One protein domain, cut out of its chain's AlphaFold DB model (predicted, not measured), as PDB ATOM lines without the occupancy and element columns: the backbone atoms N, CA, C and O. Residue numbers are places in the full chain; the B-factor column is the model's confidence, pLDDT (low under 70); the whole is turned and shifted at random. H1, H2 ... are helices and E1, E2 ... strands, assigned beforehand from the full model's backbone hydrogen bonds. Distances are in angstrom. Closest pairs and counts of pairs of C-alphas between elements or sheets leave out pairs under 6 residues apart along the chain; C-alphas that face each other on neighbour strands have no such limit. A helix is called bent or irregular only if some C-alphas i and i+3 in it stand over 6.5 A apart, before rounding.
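This is residues 40 to 175 of the 188 residues of an uncharacterized protein of Mycobacterium lentiflavum (UniProt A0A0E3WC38). A compact cluster of helices is built round H2 in the middle, with H5 packed on it and H1 packed on H5, the arm H4a crossing H2 steeply, and H3 folding back along part of H2. A two-stranded hairpin, E1 and E2, makes a long arm at one end of the rod-like outline, and at the other end lie the arm H4b and the link after it, where residues 153 to 158 stand free. The printed part has 136 residues, with five named helices and two named strands in the order H1 E1 E2 H2 H3 H4 H5, and its one sheet, order E1 - E2, is antiparallel. The class is mostly helix, and the whole is only just loose, close to compact, with a radius of gyration of the C-alphas of 17.5 A and spans of 65 by 30 by 26 A.

H1, residues 40 to 59, begins at C-alpha 40 (163.789, 126.358, 129.932) and is 28.6 A long. E1 is residues 66 to 72, and E2 is residues 78 to 85. H2, residues 87 to 104, is 25.7 A long and begins at C-alpha 87 (174.023, 102.645, 103.885). H3 is residues 108 to 121. H4, residues 126 to 154, was assigned as one helix by its hydrogen bonds but is bent, with C-alphas 142 and 145 6.8 A apart; its arms are H4a, residues 126 to 142, 23.9 A long, and H4b, residues 145 to 154, at a shallow tilt of 24 degrees. H5, residues 161 to 174, ends at C-alpha 174 (175.887, 111.726, 119.604).

H2 is the hub. It touches H4a with residues 90 to 98 alone, closest at the C-alphas of Gly 94 and Ala 136, 4.0 A, at a steep tilt of 69 degrees, only just short of perpendicular. H2 touches H5, closest at the C-alphas of Phe 99 and Ala 169, 5.0 A, opposite ways at a shallow tilt of 32 degrees, only just short of steep. H5 touches H1, closest at the C-alphas of Ala 49 and Arg 170, 3.9 A, the same way at a shallow tilt of 17 degrees. H2 and H3 form a helical hairpin, closest at the C-alphas of Ala 104 and Arg 110, 5.3 A. H4b touches no helix. E1 and E2 form a hairpin at 155 degrees, with N 69 and O 82 at 2.8 A and N 67 and O 84 at 2.9 A. In H1, H2, H3, H4a, H4b and H5 every O i to N i+4 pair is within hydrogen-bond range.

The two farthest C-alphas, of Asn 75 and Gly 156, are 65.2 A apart. The printed part has no cut and no long link. The mean pLDDT of the printed part is 91.5, and no printed residue is under 70.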
ATOM      1  N   GLU A  40     162.430 126.506 129.398       95.06
ATOM      2  CA  GLU A  40     163.789 126.358 129.932       95.06
ATOM      3  C   GLU A  40     164.382 124.989 129.577       95.06
ATOM      4  O   GLU A  40     165.503 124.899 129.075       95.06
ATOM      5  N   ARG A  41     163.604 123.917 129.776       95.25
ATOM      6  CA  ARG A  41     164.031 122.552 129.434       95.25
ATOM      7  C   ARG A  41     164.281 122.396 127.939       95.25
ATOM      8  O   ARG A  41     165.284 121.805 127.556       95.25
ATOM      9  N   LEU A  42     163.410 122.964 127.106       93.88
ATOM     10  CA  LEU A  42     163.560 122.946 125.653       93.88
ATOM     11  C   LEU A  42     164.796 123.730 125.205       93.88
ATOM     12  O   LEU A  42     165.552 123.242 124.369       93.88
ATOM     13  N   ALA A  43     165.029 124.918 125.767       94.25
ATOM     14  CA  ALA A  43     166.216 125.713 125.462       94.25
ATOM     15  C   ALA A  43     167.504 124.952 125.809       94.25
ATOM     16  O   ALA A  43     168.431 124.912 125.002       94.25
ATOM     17  N   LYS A  44     167.532 124.290 126.970       95.81
ATOM     18  CA  LYS A  44     168.652 123.436 127.372       95.81
ATOM     19  C   LYS A  44     168.843 122.247 126.425       95.81
ATOM     20  O   LYS A  44     169.951 122.045 125.945       95.81
ATOM     21  N   ALA A  45     167.781 121.501 126.123       94.62
ATOM     22  CA  ALA A  45     167.860 120.336 125.239       94.62
ATOM     23  C   ALA A  45     168.358 120.712 123.832       94.62
ATOM     24  O   ALA A  45     169.176 120.002 123.252       94.62
ATOM     25  N   ARG A  46     167.938 121.870 123.305       94.62
ATOM     26  CA  ARG A  46     168.445 122.412 122.034       94.62
ATOM     27  C   ARG A  46     169.921 122.786 122.103       94.62
ATOM     28  O   ARG A  46     170.668 122.423 121.203       94.62
ATOM     29  N   ALA A  47     170.354 123.449 123.175       96.00
ATOM     30  CA  ALA A  47     171.766 123.767 123.372       96.00
ATOM     31  C   ALA A  47     172.632 122.496 123.464       96.00
ATOM     32  O   ALA A  47     173.711 122.434 122.872       96.00
ATOM     33  N   ASP A  48     172.140 121.458 124.146       95.25
ATOM     34  CA  ASP A  48     172.812 120.160 124.230       95.25
ATOM     35  C   ASP A  48     172.879 119.471 122.852       95.25
ATOM     36  O   ASP A  48     173.922 118.923 122.483       95.25
ATOM     37  N   ALA A  49     171.796 119.520 122.066       94.62
ATOM     38  CA  ALA A  49     171.756 118.992 120.701       94.62
ATOM     39  C   ALA A  49     172.718 119.737 119.763       94.62
ATOM     40  O   ALA A  49     173.449 119.107 118.996       94.62
ATOM     41  N   ASP A  50     172.776 121.064 119.863       94.38
ATOM     42  CA  ASP A  50     173.722 121.897 119.122       94.38
ATOM     43  C   ASP A  50     175.171 121.549 119.480       94.38
ATOM     44  O   ASP A  50     176.003 121.377 118.588       94.38
ATOM     45  N   GLY A  51     175.469 121.363 120.770       95.12
ATOM     46  CA  GLY A  51     176.783 120.921 121.235       95.12
ATOM     47  C   GLY A  51     177.167 119.539 120.696       95.12
ATOM     48  O   GLY A  51     178.285 119.352 120.207       95.12
ATOM     49  N   ALA A  52     176.236 118.580 120.728       94.62
ATOM     50  CA  ALA A  52     176.438 117.245 120.163       94.62
ATOM     51  C   ALA A  52     176.700 117.305 118.651       94.62
ATOM     52  O   ALA A  52     177.626 116.653 118.165       94.62
ATOM     53  N   ARG A  53     175.947 118.134 117.919       94.25
ATOM     54  CA  ARG A  53     176.134 118.352 116.482       94.25
ATOM     55  C   ARG A  53     177.499 118.949 116.167       94.25
ATOM     56  O   ARG A  53     178.213 118.402 115.333       94.25
ATOM     57  N   SER A  54     177.879 120.045 116.824       93.31
ATOM     58  CA  SER A  54     179.173 120.701 116.598       93.31
ATOM     59  C   SER A  54     180.338 119.747 116.838       93.31
ATOM     60  O   SER A  54     181.254 119.680 116.022       93.31
ATOM     61  N   LYS A  55     180.272 118.963 117.918       93.00
ATOM     62  CA  LYS A  55     181.258 117.918 118.191       93.00
ATOM     63  C   LYS A  55     181.250 116.839 117.105       93.00
ATOM     64  O   LYS A  55     182.303 116.444 116.625       93.00
ATOM     65  N   CYS A  56     180.073 116.376 116.692       91.88
ATOM     66  CA  CYS A  56     179.962 115.350 115.665       91.88
ATOM     67  C   CYS A  56     180.562 115.783 114.331       91.88
ATOM     68  O   CYS A  56     181.302 115.008 113.742       91.88
ATOM     69  N   LEU A  57     180.260 116.994 113.866       91.25
ATOM     70  CA  LEU A  57     180.767 117.506 112.593       91.25
ATOM     71  C   LEU A  57     182.291 117.671 112.593       91.25
ATOM     72  O   LEU A  57     182.908 117.547 111.539       91.25
ATOM     73  N   ALA A  58     182.888 117.945 113.757       90.00
ATOM     74  CA  ALA A  58     184.336 118.001 113.916       90.00
ATOM     75  C   ALA A  58     184.980 116.605 113.949       90.00
ATOM     76  O   ALA A  58     186.038 116.414 113.356       90.00
ATOM     77  N   ASP A  59     184.349 115.651 114.640       89.56
ATOM     78  CA  ASP A  59     184.907 114.314 114.872       89.56
ATOM     79  C   ASP A  59     184.659 113.332 113.708       89.56
ATOM     80  O   ASP A  59     185.481 112.457 113.478       89.56
ATOM     81  N   GLU A  60     183.511 113.431 113.030       86.38
ATOM     82  CA  GLU A  60     183.051 112.518 111.970       86.38
ATOM     83  C   GLU A  60     182.335 113.323 110.862       86.38
ATOM     84  O   GLU A  60     181.095 113.360 110.796       86.38
ATOM     85  N   PRO A  61     183.090 114.030 110.003       89.12
ATOM     86  CA  PRO A  61     182.514 114.778 108.893       89.12
ATOM     87  C   PRO A  61     181.844 113.848 107.872       89.12
ATOM     88  O   PRO A  61     182.135 112.652 107.787       89.12
ATOM     89  N   TRP A  62     180.969 114.406 107.026       89.88
ATOM     90  CA  TRP A  62     180.264 113.631 105.994       89.88
ATOM     91  C   TRP A  62     181.214 112.846 105.081       89.88
ATOM     92  O   TRP A  62     180.882 111.744 104.650       89.88
ATOM     93  N   SER A  63     182.419 113.369 104.832       86.94
ATOM     94  CA  SER A  63     183.462 112.715 104.036       86.94
ATOM     95  C   SER A  63     183.860 111.320 104.517       86.94
ATOM     96  O   SER A  63     184.367 110.538 103.723       86.94
ATOM     97  N   GLU A  64     183.615 110.980 105.783       87.06
ATOM     98  CA  GLU A  64     183.871 109.637 106.320       87.06
ATOM     99  C   GLU A  64     182.709 108.659 106.083       87.06
ATOM    100  O   GLU A  64     182.843 107.456 106.292       87.06
ATOM    101  N   SER A  65     181.555 109.163 105.640       87.50
ATOM    102  CA  SER A  65     180.324 108.386 105.448       87.50
ATOM    103  C   SER A  65     180.130 107.890 104.013       87.50
ATOM    104  O   SER A  65     179.158 107.176 103.751       87.50
ATOM    105  N   TRP A  66     181.025 108.236 103.085       89.06
ATOM    106  CA  TRP A  66     180.956 107.846 101.676       89.06
ATOM    107  C   TRP A  66     182.318 107.393 101.136       89.06
ATOM    108  O   TRP A  66     183.361 107.607 101.746       89.06
ATOM    109  N   SER A  67     182.314 106.699  99.999       85.75
ATOM    110  CA  SER A  67     183.532 106.235  99.327       85.75
ATOM    111  C   SER A  67     183.503 106.562  97.840       85.75
ATOM    112  O   SER A  67     182.441 106.571  97.221       85.75
ATOM    113  N   ALA A  68     184.674 106.836  97.265       86.50
ATOM    114  CA  ALA A  68     184.819 107.098  95.840       86.50
ATOM    115  C   ALA A  68     185.023 105.780  95.077       86.50
ATOM    116  O   ALA A  68     185.974 105.044  95.340       86.50
ATOM    117  N   ILE A  69     184.153 105.500  94.114       85.56
ATOM    118  CA  ILE A  69     184.223 104.336  93.233       85.56
ATOM    119  C   ILE A  69     184.676 104.814  91.848       85.56
ATOM    120  O   ILE A  69     184.027 105.692  91.277       85.56
ATOM    121  N   PRO A  70     185.770 104.274  91.282       88.06
ATOM    122  CA  PRO A  70     186.182 104.623  89.930       88.06
ATOM    123  C   PRO A  70     185.136 104.158  88.917       88.06
ATOM    124  O   PRO A  70     184.670 103.018  88.962       88.06
ATOM    125  N   THR A  71     184.782 105.031  87.981       89.19
ATOM    126  CA  THR A  71     183.901 104.702  86.859       89.19
ATOM    127  C   THR A  71     184.736 104.470  85.610       89.19
ATOM    128  O   THR A  71     185.668 105.228  85.338       89.19
ATOM    129  N   THR A  72     184.404 103.439  84.836       92.56
ATOM    130  CA  THR A  72     185.090 103.128  83.577       92.56
ATOM    131  C   THR A  72     184.140 103.197  82.388       92.56
ATOM    132  O   THR A  72     182.938 102.976  82.534       92.56
ATOM    133  N   ASP A  73     184.671 103.487  81.201       91.81
ATOM    134  CA  ASP A  73     183.938 103.303  79.947       91.81
ATOM    135  C   ASP A  73     183.803 101.810  79.579       91.81
ATOM    136  O   ASP A  73     184.282 100.915  80.282       91.81
ATOM    137  N   PHE A  74     183.169 101.537  78.434       89.50
ATOM    138  CA  PHE A  74     183.017 100.182  77.890       89.50
ATOM    139  C   PHE A  74     184.347  99.498  77.529       89.50
ATOM    140  O   PHE A  74     184.367  98.285  77.336       89.50
ATOM    141  N   ASN A  75     185.449 100.249  77.450       92.06
ATOM    142  CA  ASN A  75     186.789  99.742  77.160       92.06
ATOM    143  C   ASN A  75     187.628  99.545  78.435       92.06
ATOM    144  O   ASN A  75     188.805  99.197  78.342       92.06
ATOM    145  N   GLY A  76     187.049  99.778  79.619       88.56
ATOM    146  CA  GLY A  76     187.748  99.691  80.900       88.56
ATOM    147  C   GLY A  76     188.666 100.881  81.198       88.56
ATOM    148  O   GLY A  76     189.453 100.813  82.141       88.56
ATOM    149  N   GLN A  77     188.591 101.969  80.425       92.12
ATOM    150  CA  GLN A  77     189.338 103.194  80.709       92.12
ATOM    151  C   GLN A  77     188.635 104.009  81.789       92.12
ATOM    152  O   GLN A  77     187.417 104.166  81.759       92.12
ATOM    153  N   LEU A  78     189.407 104.551  82.732       91.69
ATOM    154  CA  LEU A  78     188.893 105.414  83.792       91.69
ATOM    155  C   LEU A  78     188.266 106.681  83.192       91.69
ATOM    156  O   LEU A  78     188.946 107.459  82.527       91.69
ATOM    157  N   THR A  79     186.983 106.895  83.465       91.12
ATOM    158  CA  THR A  79     186.213 108.064  83.014       91.12
ATOM    159  C   THR A  79     185.901 109.043  84.135       91.12
ATOM    160  O   THR A  79     185.570 110.194  83.855       91.12
ATOM    161  N   GLY A  80     186.010 108.622  85.396       88.69
ATOM    162  CA  GLY A  80     185.700 109.475  86.536       88.69
ATOM    163  C   GLY A  80     185.683 108.736  87.867       88.69
ATOM    164  O   GLY A  80     186.098 107.582  87.971       88.69
ATOM    165  N   MET A  81     185.195 109.437  88.889       87.38
ATOM    166  CA  MET A  81     184.957 108.910  90.229       87.38
ATOM    167  C   MET A  81     183.505 109.201  90.605       87.38
ATOM    168  O   MET A  81     183.029 110.318  90.420       87.38
ATOM    169  N   MET A  82     182.816 108.207  91.148       84.88
ATOM    170  CA  MET A  82     181.477 108.333  91.711       84.88
ATOM    171  C   MET A  82     181.581 108.295  93.230       84.88
ATOM    172  O   MET A  82     182.123 107.343  93.783       84.88
ATOM    173  N   ALA A  83     181.061 109.310  93.910       86.38
ATOM    174  CA  ALA A  83     180.916 109.271  95.356       86.38
ATOM    175  C   ALA A  83     179.650 108.480  95.717       86.38
ATOM    176  O   ALA A  83     178.573 108.753  95.189       86.38
ATOM    177  N   LEU A  84     179.787 107.468  96.577       86.62
ATOM    178  CA  LEU A  84     178.662 106.661  97.039       86.62
ATOM    179  C   LEU A  84     178.610 106.641  98.571       86.62
ATOM    180  O   LEU A  84     179.544 106.133  99.204       86.62
ATOM    181  N   PRO A  85     177.531 107.156  99.183       88.56
ATOM    182  CA  PRO A  85     177.319 107.041 100.618       88.56
ATOM    183  C   PRO A  85     177.181 105.586 101.058       88.56
ATOM    184  O   PRO A  85     176.509 104.782 100.409       88.56
ATOM    185  N   SER A  86     177.778 105.256 102.199       89.94
ATOM    186  CA  SER A  86     177.478 104.008 102.898       89.94
ATOM    187  C   SER A  86     176.013 103.994 103.346       89.94
ATOM    188  O   SER A  86     175.434 105.046 103.627       89.94
ATOM    189  N   ILE A  87     175.413 102.800 103.425       89.44
ATOM    190  CA  ILE A  87     174.023 102.645 103.885       89.44
ATOM    191  C   ILE A  87     173.880 103.215 105.301       89.44
ATOM    192  O   ILE A  87     173.061 104.100 105.518       89.44
ATOM    193  N   ASP A  88     174.734 102.789 106.231       90.12
ATOM    194  CA  ASP A  88     174.690 103.265 107.617       90.12
ATOM    195  C   ASP A  88     174.916 104.783 107.704       90.12
ATOM    196  O   ASP A  88     174.232 105.475 108.456       90.12
ATOM    197  N   GLY A  89     175.826 105.319 106.884       90.44
ATOM    198  CA  GLY A  89     176.095 106.752 106.794       90.44
ATOM    199  C   GLY A  89     174.870 107.552 106.362       90.44
ATOM    200  O   GLY A  89     174.500 108.508 107.047       90.44
ATOM    201  N   LYS A  90     174.204 107.156 105.266       92.25
ATOM    202  CA  LYS A  90     172.999 107.864 104.805       92.25
ATOM    203  C   LYS A  90     171.845 107.763 105.802       92.25
ATOM    204  O   LYS A  90     171.156 108.756 105.998       92.25
ATOM    205  N   GLU A  91     171.642 106.612 106.446       93.56
ATOM    206  CA  GLU A  91     170.535 106.423 107.392       93.56
ATOM    207  C   GLU A  91     170.771 107.219 108.681       93.56
ATOM    208  O   GLU A  91     169.857 107.873 109.188       93.56
ATOM    209  N   LEU A  92     172.010 107.249 109.184       93.50
ATOM    210  CA  LEU A  92     172.354 108.032 110.370       93.50
ATOM    211  C   LEU A  92     172.236 109.538 110.108       93.50
ATOM    212  O   LEU A  92     171.632 110.261 110.904       93.50
ATOM    213  N   TRP A  93     172.778 110.023 108.989       94.94
ATOM    214  CA  TRP A  93     172.641 111.431 108.607       94.94
ATOM    215  C   TRP A  93     171.193 111.804 108.286       94.94
ATOM    216  O   TRP A  93     170.756 112.893 108.652       94.94
ATOM    217  N   GLY A  94     170.421 110.892 107.692       95.81
ATOM    218  CA  GLY A  94     168.982 111.061 107.503       95.81
ATOM    219  C   GLY A  94     168.229 111.164 108.827       95.81
ATOM    220  O   GLY A  94     167.392 112.045 108.989       95.81
ATOM    221  N   THR A  95     168.579 110.340 109.814       96.00
ATOM    222  CA  THR A  95     167.995 110.397 111.164       96.00
ATOM    223  C   THR A  95     168.296 111.731 111.853       96.00
ATOM    224  O   THR A  95     167.406 112.341 112.446       96.00
ATOM    225  N   ARG A  96     169.535 112.228 111.739       96.12
ATOM    226  CA  ARG A  96     169.921 113.559 112.241       96.12
ATOM    227  C   ARG A  96     169.093 114.663 111.573       96.12
ATOM    228  O   ARG A  96     168.529 115.504 112.268       96.12
ATOM    229  N   ALA A  97     168.946 114.602 110.248       96.25
ATOM    230  CA  ALA A  97     168.168 115.575 109.484       96.25
ATOM    231  C   ALA A  97     166.684 115.538 109.858       96.25
ATOM    232  O   ALA A  97     166.074 116.589 110.029       96.25
ATOM    233  N   ALA A  98     166.114 114.346 110.048       96.88
ATOM    234  CA  ALA A  98     164.730 114.178 110.472       96.88
ATOM    235  C   ALA A  98     164.442 114.951 111.764       96.88
ATOM    236  O   ALA A  98     163.507 115.749 111.806       96.88
ATOM    237  N   PHE A  99     165.262 114.756 112.800       96.25
ATOM    238  CA  PHE A  99     165.059 115.445 114.073       96.25
ATOM    239  C   PHE A  99     165.358 116.945 114.002       96.25
ATOM    240  O   PHE A  99     164.632 117.721 114.622       96.25
ATOM    241  N   ASP A 100     166.345 117.373 113.209       95.25
ATOM    242  CA  ASP A 100     166.599 118.799 112.978       95.25
ATOM    243  C   ASP A 100     165.385 119.487 112.308       95.25
ATOM    244  O   ASP A 100     164.972 120.566 112.737       95.25
ATOM    245  N   PHE A 101     164.760 118.854 111.302       95.12
ATOM    246  CA  PHE A 101     163.548 119.377 110.654       95.12
ATOM    247  C   PHE A 101     162.340 119.396 111.595       95.12
ATOM    248  O   PHE A 101     161.587 120.370 111.623       95.12
ATOM    249  N   LEU A 102     162.156 118.342 112.392       94.00
ATOM    250  CA  LEU A 102     161.063 118.266 113.362       94.00
ATOM    251  C   LEU A 102     161.194 119.326 114.464       94.00
ATOM    252  O   LEU A 102     160.185 119.898 114.879       94.00
ATOM    253  N   ASP A 103     162.416 119.624 114.917       91.81
ATOM    254  CA  ASP A 103     162.653 120.689 115.895       91.81
ATOM    255  C   ASP A 103     162.472 122.097 115.298       91.81
ATOM    256  O   ASP A 103     162.007 123.004 116.002       91.81
ATOM    257  N   ALA A 104     162.795 122.295 114.013       91.81
ATOM    258  CA  ALA A 104     162.458 123.523 113.286       91.81
ATOM    259  C   ALA A 104     160.931 123.721 113.223       91.81
ATOM    260  O   ALA A 104     160.426 124.822 113.463       91.81
ATOM    261  N   GLY A 105     160.184 122.632 113.029       88.69
ATOM    262  CA  GLY A 105     158.732 122.606 113.143       88.69
ATOM    263  C   GLY A 105     158.057 123.423 112.042       88.69
ATOM    264  O   GLY A 105     158.158 123.086 110.871       88.69
ATOM    265  N   ALA A 106     157.331 124.473 112.428       90.00
ATOM    266  CA  ALA A 106     156.593 125.335 111.498       90.00
ATOM    267  C   ALA A 106     157.306 126.667 111.200       90.00
ATOM    268  O   ALA A 106     156.698 127.544 110.595       90.00
ATOM    269  N   ASP A 107     158.543 126.841 111.671       92.81
ATOM    270  CA  ASP A 107     159.331 128.064 111.514       92.81
ATOM    271  C   ASP A 107     160.138 128.013 110.199       92.81
ATOM    272  O   ASP A 107     161.106 127.246 110.125       92.81
ATOM    273  N   PRO A 108     159.755 128.777 109.153       92.56
ATOM    274  CA  PRO A 108     160.398 128.698 107.841       92.56
ATOM    275  C   PRO A 108     161.872 129.102 107.870       92.56
ATOM    276  O   PRO A 108     162.685 128.454 107.218       92.56
ATOM    277  N   ASP A 109     162.230 130.103 108.675       96.06
ATOM    278  CA  ASP A 109     163.609 130.586 108.764       96.06
ATOM    279  C   ASP A 109     164.509 129.495 109.359       96.06
ATOM    280  O   ASP A 109     165.597 129.212 108.856       96.06
ATOM    281  N   ARG A 110     164.016 128.787 110.384       92.88
ATOM    282  CA  ARG A 110     164.741 127.652 110.977       92.88
ATOM    283  C   ARG A 110     164.822 126.454 110.038       92.88
ATOM    284  O   ARG A 110     165.818 125.733 110.068       92.88
ATOM    285  N   ILE A 111     163.803 126.220 109.211       95.00
ATOM    286  CA  ILE A 111     163.854 125.181 108.171       95.00
ATOM    287  C   ILE A 111     164.957 125.517 107.161       95.00
ATOM    288  O   ILE A 111     165.780 124.652 106.853       95.00
ATOM    289  N   ASP A 112     165.028 126.765 106.704       96.25
ATOM    290  CA  ASP A 112     166.062 127.228 105.775       96.25
ATOM    291  C   ASP A 112     167.465 127.147 106.391       96.25
ATOM    292  O   ASP A 112     168.419 126.734 105.727       96.25
ATOM    293  N   GLU A 113     167.617 127.460 107.679       95.50
ATOM    294  CA  GLU A 113     168.872 127.255 108.411       95.50
ATOM    295  C   GLU A 113     169.303 125.782 108.436       95.50
ATOM    296  O   GLU A 113     170.489 125.483 108.259       95.50
ATOM    297  N   VAL A 114     168.366 124.850 108.648       95.25
ATOM    298  CA  VAL A 114     168.647 123.407 108.600       95.25
ATOM    299  C   VAL A 114     169.071 123.005 107.187       95.25
ATOM    300  O   VAL A 114     170.127 122.391 107.028       95.25
ATOM    301  N   LEU A 115     168.325 123.405 106.156       95.12
ATOM    302  CA  LEU A 115     168.655 123.114 104.756       95.12
ATOM    303  C   LEU A 115     170.053 123.617 104.379       95.12
ATOM    304  O   LEU A 115     170.875 122.845 103.880       95.12
ATOM    305  N   ASN A 116     170.351 124.883 104.676       95.50
ATOM    306  CA  ASN A 116     171.647 125.498 104.388       95.50
ATOM    307  C   ASN A 116     172.797 124.799 105.119       95.50
ATOM    308  O   ASN A 116     173.891 124.643 104.569       95.50
ATOM    309  N   ARG A 117     172.558 124.338 106.349       94.75
ATOM    310  CA  ARG A 117     173.552 123.601 107.131       94.75
ATOM    311  C   ARG A 117     173.889 122.260 106.494       94.75
ATOM    312  O   ARG A 117     175.071 121.959 106.365       94.75
ATOM    313  N   TYR A 118     172.889 121.483 106.075       95.25
ATOM    314  CA  TYR A 118     173.138 120.221 105.371       95.25
ATOM    315  C   TYR A 118     173.800 120.466 104.018       95.25
ATOM    316  O   TYR A 118     174.761 119.776 103.693       95.25
ATOM    317  N   PHE A 119     173.371 121.485 103.266       94.50
ATOM    318  CA  PHE A 119     174.021 121.854 102.008       94.50
ATOM    319  C   PHE A 119     175.510 122.163 102.201       94.50
ATOM    320  O   PHE A 119     176.351 121.655 101.464       94.50
ATOM    321  N   THR A 120     175.843 122.929 103.239       93.25
ATOM    322  CA  THR A 120     177.230 123.271 103.580       93.25
ATOM    323  C   THR A 120     178.016 122.051 104.065       93.25
ATOM    324  O   THR A 120     179.139 121.827 103.627       93.25
ATOM    325  N   ALA A 121     177.436 121.235 104.951       91.44
ATOM    326  CA  ALA A 121     178.101 120.062 105.519       91.44
ATOM    327  C   ALA A 121     178.406 118.976 104.473       91.44
ATOM    328  O   ALA A 121     179.345 118.201 104.651       91.44
ATOM    329  N   LEU A 122     177.617 118.919 103.398       92.56
ATOM    330  CA  LEU A 122     177.773 117.978 102.289       92.56
ATOM    331  C   LEU A 122     178.502 118.598 101.083       92.56
ATOM    332  O   LEU A 122     178.482 118.015 100.000       92.56
ATOM    333  N   ASP A 123     179.139 119.761 101.255       89.31
ATOM    334  CA  ASP A 123     179.906 120.461 100.211       89.31
ATOM    335  C   ASP A 123     179.097 120.699  98.917       89.31
ATOM    336  O   ASP A 123     179.580 120.556  97.798       89.31
ATOM    337  N   GLY A 124     177.802 120.993  99.069       87.50
ATOM    338  CA  GLY A 124     176.887 121.258  97.959       87.50
ATOM    339  C   GLY A 124     176.539 120.053  97.076       87.50
ATOM    340  O   GLY A 124     175.905 120.237  96.036       87.50
ATOM    341  N   GLN A 125     176.907 118.828  97.465       88.56
ATOM    342  CA  GLN A 125     176.651 117.610  96.685       88.56
ATOM    343  C   GLN A 125     175.164 117.224  96.734       88.56
ATOM    344  O   GLN A 125     174.682 116.569  97.663       88.56
ATOM    345  N   THR A 126     174.410 117.659  95.722       89.38
ATOM    346  CA  THR A 126     172.943 117.518  95.646       89.38
ATOM    347  C   THR A 126     172.454 116.071  95.663       89.38
ATOM    348  O   THR A 126     171.426 115.760  96.259       89.38
ATOM    349  N   GLU A 127     173.215 115.166  95.063       89.06
ATOM    350  CA  GLU A 127     172.977 113.731  95.043       89.06
ATOM    351  C   GLU A 127     173.079 113.119  96.444       89.06
ATOM    352  O   GLU A 127     172.255 112.290  96.827       89.06
ATOM    353  N   HIS A 128     174.030 113.579  97.257       92.75
ATOM    354  CA  HIS A 128     174.164 113.149  98.645       92.75
ATOM    355  C   HIS A 128     173.042 113.710  99.516       92.75
ATOM    356  O   HIS A 128     172.474 112.980 100.330       92.75
ATOM    357  N   LEU A 129     172.667 114.972  99.289       93.25
ATOM    358  CA  LEU A 129     171.513 115.584  99.949       93.25
ATOM    359  C   LEU A 129     170.231 114.806  99.661       93.25
ATOM    360  O   LEU A 129     169.448 114.571 100.578       93.25
ATOM    361  N   PHE A 130     170.040 114.342  98.425       94.12
ATOM    362  CA  PHE A 130     168.895 113.507  98.074       94.12
ATOM    363  C   PHE A 130     168.839 112.226  98.920       94.12
ATOM    364  O   PHE A 130     167.785 111.910  99.471       94.12
ATOM    365  N   PHE A 131     169.959 111.514  99.086       93.88
ATOM    366  CA  PHE A 131     169.992 110.309  99.922       93.88
ATOM    367  C   PHE A 131     169.690 110.602 101.393       93.88
ATOM    368  O   PHE A 131     168.882 109.896 101.998       93.88
ATOM    369  N   VAL A 132     170.302 111.648 101.954       95.81
ATOM    370  CA  VAL A 132     170.099 112.045 103.354       95.81
ATOM    371  C   VAL A 132     168.650 112.469 103.596       95.81
ATOM    372  O   VAL A 132     168.015 111.980 104.526       95.81
ATOM    373  N   PHE A 133     168.082 113.320 102.742       96.25
ATOM    374  CA  PHE A 133     166.702 113.783 102.899       96.25
ATOM    375  C   PHE A 133     165.675 112.690 102.612       96.25
ATOM    376  O   PHE A 133     164.652 112.632 103.292       96.25
ATOM    377  N   SER A 134     165.951 111.774 101.681       96.75
ATOM    378  CA  SER A 134     165.109 110.591 101.499       96.75
ATOM    379  C   SER A 134     165.081 109.735 102.766       96.75
ATOM    380  O   SER A 134     164.001 109.353 103.207       96.75
ATOM    381  N   ALA A 135     166.239 109.461 103.378       96.31
ATOM    382  CA  ALA A 135     166.314 108.714 104.634       96.31
ATOM    383  C   ALA A 135     165.641 109.467 105.799       96.31
ATOM    384  O   ALA A 135     164.962 108.860 106.629       96.31
ATOM    385  N   ALA A 136     165.742 110.800 105.828       97.44
ATOM    386  CA  ALA A 136     165.044 111.637 106.800       97.44
ATOM    387  C   ALA A 136     163.518 111.522 106.674       97.44
ATOM    388  O   ALA A 136     162.830 111.283 107.664       97.44
ATOM    389  N   LEU A 137     162.984 111.625 105.454       96.94
ATOM    390  CA  LEU A 137     161.552 111.462 105.187       96.94
ATOM    391  C   LEU A 137     161.063 110.067 105.575       96.94
ATOM    392  O   LEU A 137     160.015 109.940 106.206       96.94
ATOM    393  N   THR A 138     161.833 109.028 105.248       96.88
ATOM    394  CA  THR A 138     161.549 107.657 105.682       96.88
ATOM    395  C   THR A 138     161.508 107.562 107.204       96.88
ATOM    396  O   THR A 138     160.563 106.994 107.749       96.88
ATOM    397  N   THR A 139     162.473 108.173 107.894       95.75
ATOM    398  CA  THR A 139     162.540 108.176 109.361       95.75
ATOM    399  C   THR A 139     161.318 108.852 109.980       95.75
ATOM    400  O   THR A 139     160.675 108.293 110.872       95.75
ATOM    401  N   ILE A 140     160.953 110.032 109.471       95.56
ATOM    402  CA  ILE A 140     159.778 110.780 109.925       95.56
ATOM    403  C   ILE A 140     158.512 109.947 109.715       95.56
ATOM    404  O   ILE A 140     157.737 109.764 110.651       95.56
ATOM    405  N   ALA A 141     158.310 109.423 108.506       95.69
ATOM    406  CA  ALA A 141     157.080 108.736 108.136       95.69
ATOM    407  C   ALA A 141     156.902 107.382 108.840       95.69
ATOM    408  O   ALA A 141     155.778 107.028 109.183       95.69
ATOM    409  N   GLN A 142     157.981 106.617 109.037       94.62
ATOM    410  CA  GLN A 142     157.894 105.255 109.572       94.62
ATOM    411  C   GLN A 142     158.007 105.183 111.092       94.62
ATOM    412  O   GLN A 142     157.398 104.301 111.691       94.62
ATOM    413  N   TYR A 143     158.774 106.079 111.717       91.88
ATOM    414  CA  TYR A 143     159.094 105.959 113.143       91.88
ATOM    415  C   TYR A 143     158.563 107.118 113.975       91.88
ATOM    416  O   TYR A 143     158.069 106.892 115.077       91.88
ATOM    417  N   VAL A 144     158.638 108.352 113.468       90.31
ATOM    418  CA  VAL A 144     158.260 109.521 114.273       90.31
ATOM    419  C   VAL A 144     156.760 109.784 114.227       90.31
ATOM    420  O   VAL A 144     156.126 109.861 115.275       90.31
ATOM    421  N   VAL A 145     156.179 109.920 113.033       92.12
ATOM    422  CA  VAL A 145     154.759 110.261 112.875       92.12
ATOM    423  C   VAL A 145     153.851 109.234 113.557       92.12
ATOM    424  O   VAL A 145     152.996 109.675 114.321       92.12
ATOM    425  N   PRO A 146     154.029 107.908 113.378       92.38
ATOM    426  CA  PRO A 146     153.190 106.929 114.067       92.38
ATOM    427  C   PRO A 146     153.258 107.072 115.589       92.38
ATOM    428  O   PRO A 146     152.225 107.194 116.232       92.38
ATOM    429  N   MET A 147     154.465 107.193 116.150       88.25
ATOM    430  CA  MET A 147     154.656 107.380 117.591       88.25
ATOM    431  C   MET A 147     153.984 108.659 118.109       88.25
ATOM    432  O   MET A 147     153.391 108.658 119.184       88.25
ATOM    433  N   MET A 148     154.068 109.759 117.354       86.94
ATOM    434  CA  MET A 148     153.414 111.014 117.727       86.94
ATOM    435  C   MET A 148     151.889 110.916 117.653       86.94
ATOM    436  O   MET A 148     151.210 111.506 118.489       86.94
ATOM    437  N   LEU A 149     151.345 110.202 116.665       88.31
ATOM    438  CA  LEU A 149     149.905 109.970 116.560       88.31
ATOM    439  C   LEU A 149     149.410 109.091 117.713       88.31
ATOM    440  O   LEU A 149     148.447 109.475 118.370       88.31
ATOM    441  N   ASP A 150     150.120 108.005 118.026       88.50
ATOM    442  CA  ASP A 150     149.804 107.132 119.161       88.50
ATOM    443  C   ASP A 150     149.796 107.914 120.486       88.50
ATOM    444  O   ASP A 150     148.886 107.759 121.303       88.50
ATOM    445  N   ASP A 151     150.782 108.796 120.697       86.81
ATOM    446  CA  ASP A 151     150.836 109.640 121.895       86.81
ATOM    447  C   ASP A 151     149.686 110.650 121.942       86.81
ATOM    448  O   ASP A 151     149.078 110.827 122.992       86.81
ATOM    449  N   LEU A 152     149.333 111.277 120.816       85.69
ATOM    450  CA  LEU A 152     148.200 112.206 120.746       85.69
ATOM    451  C   LEU A 152     146.851 111.515 120.989       85.69
ATOM    452  O   LEU A 152     145.950 112.126 121.569       85.69
ATOM    453  N   GLU A 153     146.698 110.267 120.550       85.56
ATOM    454  CA  GLU A 153     145.489 109.468 120.766       85.56
ATOM    455  C   GLU A 153     145.333 109.033 122.231       85.56
ATOM    456  O   GLU A 153     144.209 108.948 122.734       85.56
ATOM    457  N   GLN A 154     146.444 108.787 122.932       84.31
ATOM    458  CA  GLN A 154     146.450 108.296 124.318       84.31
ATOM    459  C   GLN A 154     146.553 109.415 125.362       84.31
ATOM    460  O   GLN A 154     145.966 109.319 126.444       84.31
ATOM    461  N   HIS A 155     147.284 110.484 125.050       77.31
ATOM    462  CA  HIS A 155     147.654 111.542 125.979       77.31
ATOM    463  C   HIS A 155     147.332 112.924 125.395       77.31
ATOM    464  O   HIS A 155     148.007 113.462 124.518       77.31
ATOM    465  N   GLY A 156     146.312 113.576 125.955       72.88
ATOM    466  CA  GLY A 156     146.080 114.994 125.695       72.88
ATOM    467  C   GLY A 156     147.118 115.869 126.410       72.88
ATOM    468  O   GLY A 156     147.381 115.681 127.594       72.88
ATOM    469  N   SER A 157     147.623 116.904 125.729       77.81
ATOM    470  CA  SER A 157     148.482 117.958 126.310       77.81
ATOM    471  C   SER A 157     149.894 117.526 126.753       77.81
ATOM    472  O   SER A 157     150.357 117.918 127.825       77.81
ATOM    473  N   ASN A 158     150.616 116.772 125.918       84.25
ATOM    474  CA  ASN A 158     152.020 116.433 126.169       84.25
ATOM    475  C   ASN A 158     152.971 117.623 125.899       84.25
ATOM    476  O   ASN A 158     153.442 117.845 124.781       84.25
ATOM    477  N   TYR A 159     153.285 118.391 126.946       85.81
ATOM    478  CA  TYR A 159     154.257 119.494 126.882       85.81
ATOM    479  C   TYR A 159     155.720 119.017 126.842       85.81
ATOM    480  O   TYR A 159     156.621 119.827 126.636       85.81
ATOM    481  N   ASP A 160     155.992 117.723 126.976       86.75
ATOM    482  CA  ASP A 160     157.357 117.195 126.920       86.75
ATOM    483  C   ASP A 160     157.764 116.757 125.515       86.75
ATOM    484  O   ASP A 160     158.956 116.707 125.226       86.75
ATOM    485  N   ALA A 161     156.809 116.556 124.602       87.50
ATOM    486  CA  ALA A 161     157.065 116.082 123.242       87.50
ATOM    487  C   ALA A 161     158.166 116.873 122.508       87.50
ATOM    488  O   ALA A 161     159.070 116.289 121.916       87.50
ATOM    489  N   ARG A 162     158.158 118.212 122.595       87.75
ATOM    490  CA  ARG A 162     159.206 119.047 121.973       87.75
ATOM    491  C   ARG A 162     160.577 118.887 122.629       87.75
ATOM    492  O   ARG A 162     161.586 118.943 121.938       87.75
ATOM    493  N   VAL A 163     160.616 118.697 123.948       90.81
ATOM    494  CA  VAL A 163     161.867 118.451 124.681       90.81
ATOM    495  C   VAL A 163     162.431 117.090 124.282       90.81
ATOM    496  O   VAL A 163     163.612 116.991 123.972       90.81
ATOM    497  N   LEU A 164     161.572 116.072 124.186       89.75
ATOM    498  CA  LEU A 164     161.945 114.728 123.750       89.75
ATOM    499  C   LEU A 164     162.474 114.707 122.312       89.75
ATOM    500  O   LEU A 164     163.439 114.001 122.039       89.75
ATOM    501  N   LEU A 165     161.902 115.502 121.403       90.81
ATOM    502  CA  LEU A 165     162.425 115.653 120.041       90.81
ATOM    503  C   LEU A 165     163.823 116.289 120.024       90.81
ATOM    504  O   LEU A 165     164.697 115.811 119.305       90.81
ATOM    505  N   ALA A 166     164.063 117.318 120.841       92.88
ATOM    506  CA  ALA A 166     165.390 117.923 120.970       92.88
ATOM    507  C   ALA A 166     166.411 116.948 121.593       92.88
ATOM    508  O   ALA A 166     167.545 116.846 121.122       92.88
ATOM    509  N   ASP A 167     166.003 116.160 122.590       92.69
ATOM    510  CA  ASP A 167     166.833 115.094 123.161       92.69
ATOM    511  C   ASP A 167     167.104 113.966 122.150       92.69
ATOM    512  O   ASP A 167     168.213 113.426 122.099       92.69
ATOM    513  N   ALA A 168     166.128 113.620 121.307       92.25
ATOM    514  CA  ALA A 168     166.307 112.667 120.219       92.25
ATOM    515  C   ALA A 168     167.301 113.195 119.173       92.25
ATOM    516  O   ALA A 168     168.193 112.450 118.764       92.25
ATOM    517  N   ALA A 169     167.232 114.487 118.824       93.31
ATOM    518  CA  ALA A 169     168.224 115.144 117.974       93.31
ATOM    519  C   ALA A 169     169.629 115.037 118.584       93.31
ATOM    520  O   ALA A 169     170.568 114.595 117.919       93.31
ATOM    521  N   ARG A 170     169.774 115.351 119.880       94.75
ATOM    522  CA  ARG A 170     171.040 115.190 120.613       94.75
ATOM    523  C   ARG A 170     171.565 113.759 120.517       94.75
ATOM    524  O   ARG A 170     172.743 113.562 120.235       94.75
ATOM    525  N   ASN A 171     170.712 112.762 120.743       93.25
ATOM    526  CA  ASN A 171     171.106 111.354 120.686       93.25
ATOM    527  C   ASN A 171     171.509 110.930 119.261       93.25
ATOM    528  O   ASN A 171     172.508 110.227 119.099       93.25
ATOM    529  N   ALA A 172     170.803 111.393 118.226       93.31
ATOM    530  CA  ALA A 172     171.151 111.127 116.829       93.31
ATOM    531  C   ALA A 172     172.516 111.730 116.449       93.31
ATOM    532  O   ALA A 172     173.320 111.093 115.766       93.31
ATOM    533  N   TRP A 173     172.813 112.938 116.935       94.25
ATOM    534  CA  TRP A 173     174.110 113.591 116.743       94.25
ATOM    535  C   TRP A 173     175.233 112.969 117.584       94.25
ATOM    536  O   TRP A 173     176.378 112.935 117.148       94.25
ATOM    537  N   ALA A 174     174.921 112.432 118.764       92.50
ATOM    538  CA  ALA A 174     175.887 111.726 119.604       92.50
ATOM    539  C   ALA A 174     176.192 110.299 119.112       92.50
ATOM    540  O   ALA A 174     177.253 109.759 119.429       92.50
ATOM    541  N   THR A 175     175.274 109.690 118.354       90.31
ATOM    542  CA  THR A 175     175.431 108.341 117.797       90.31
ATOM    543  C   THR A 175     176.523 108.321 116.733       90.31
ATOM    544  O   THR A 175     176.583 109.200 115.870       90.31
TER     545      THR A 175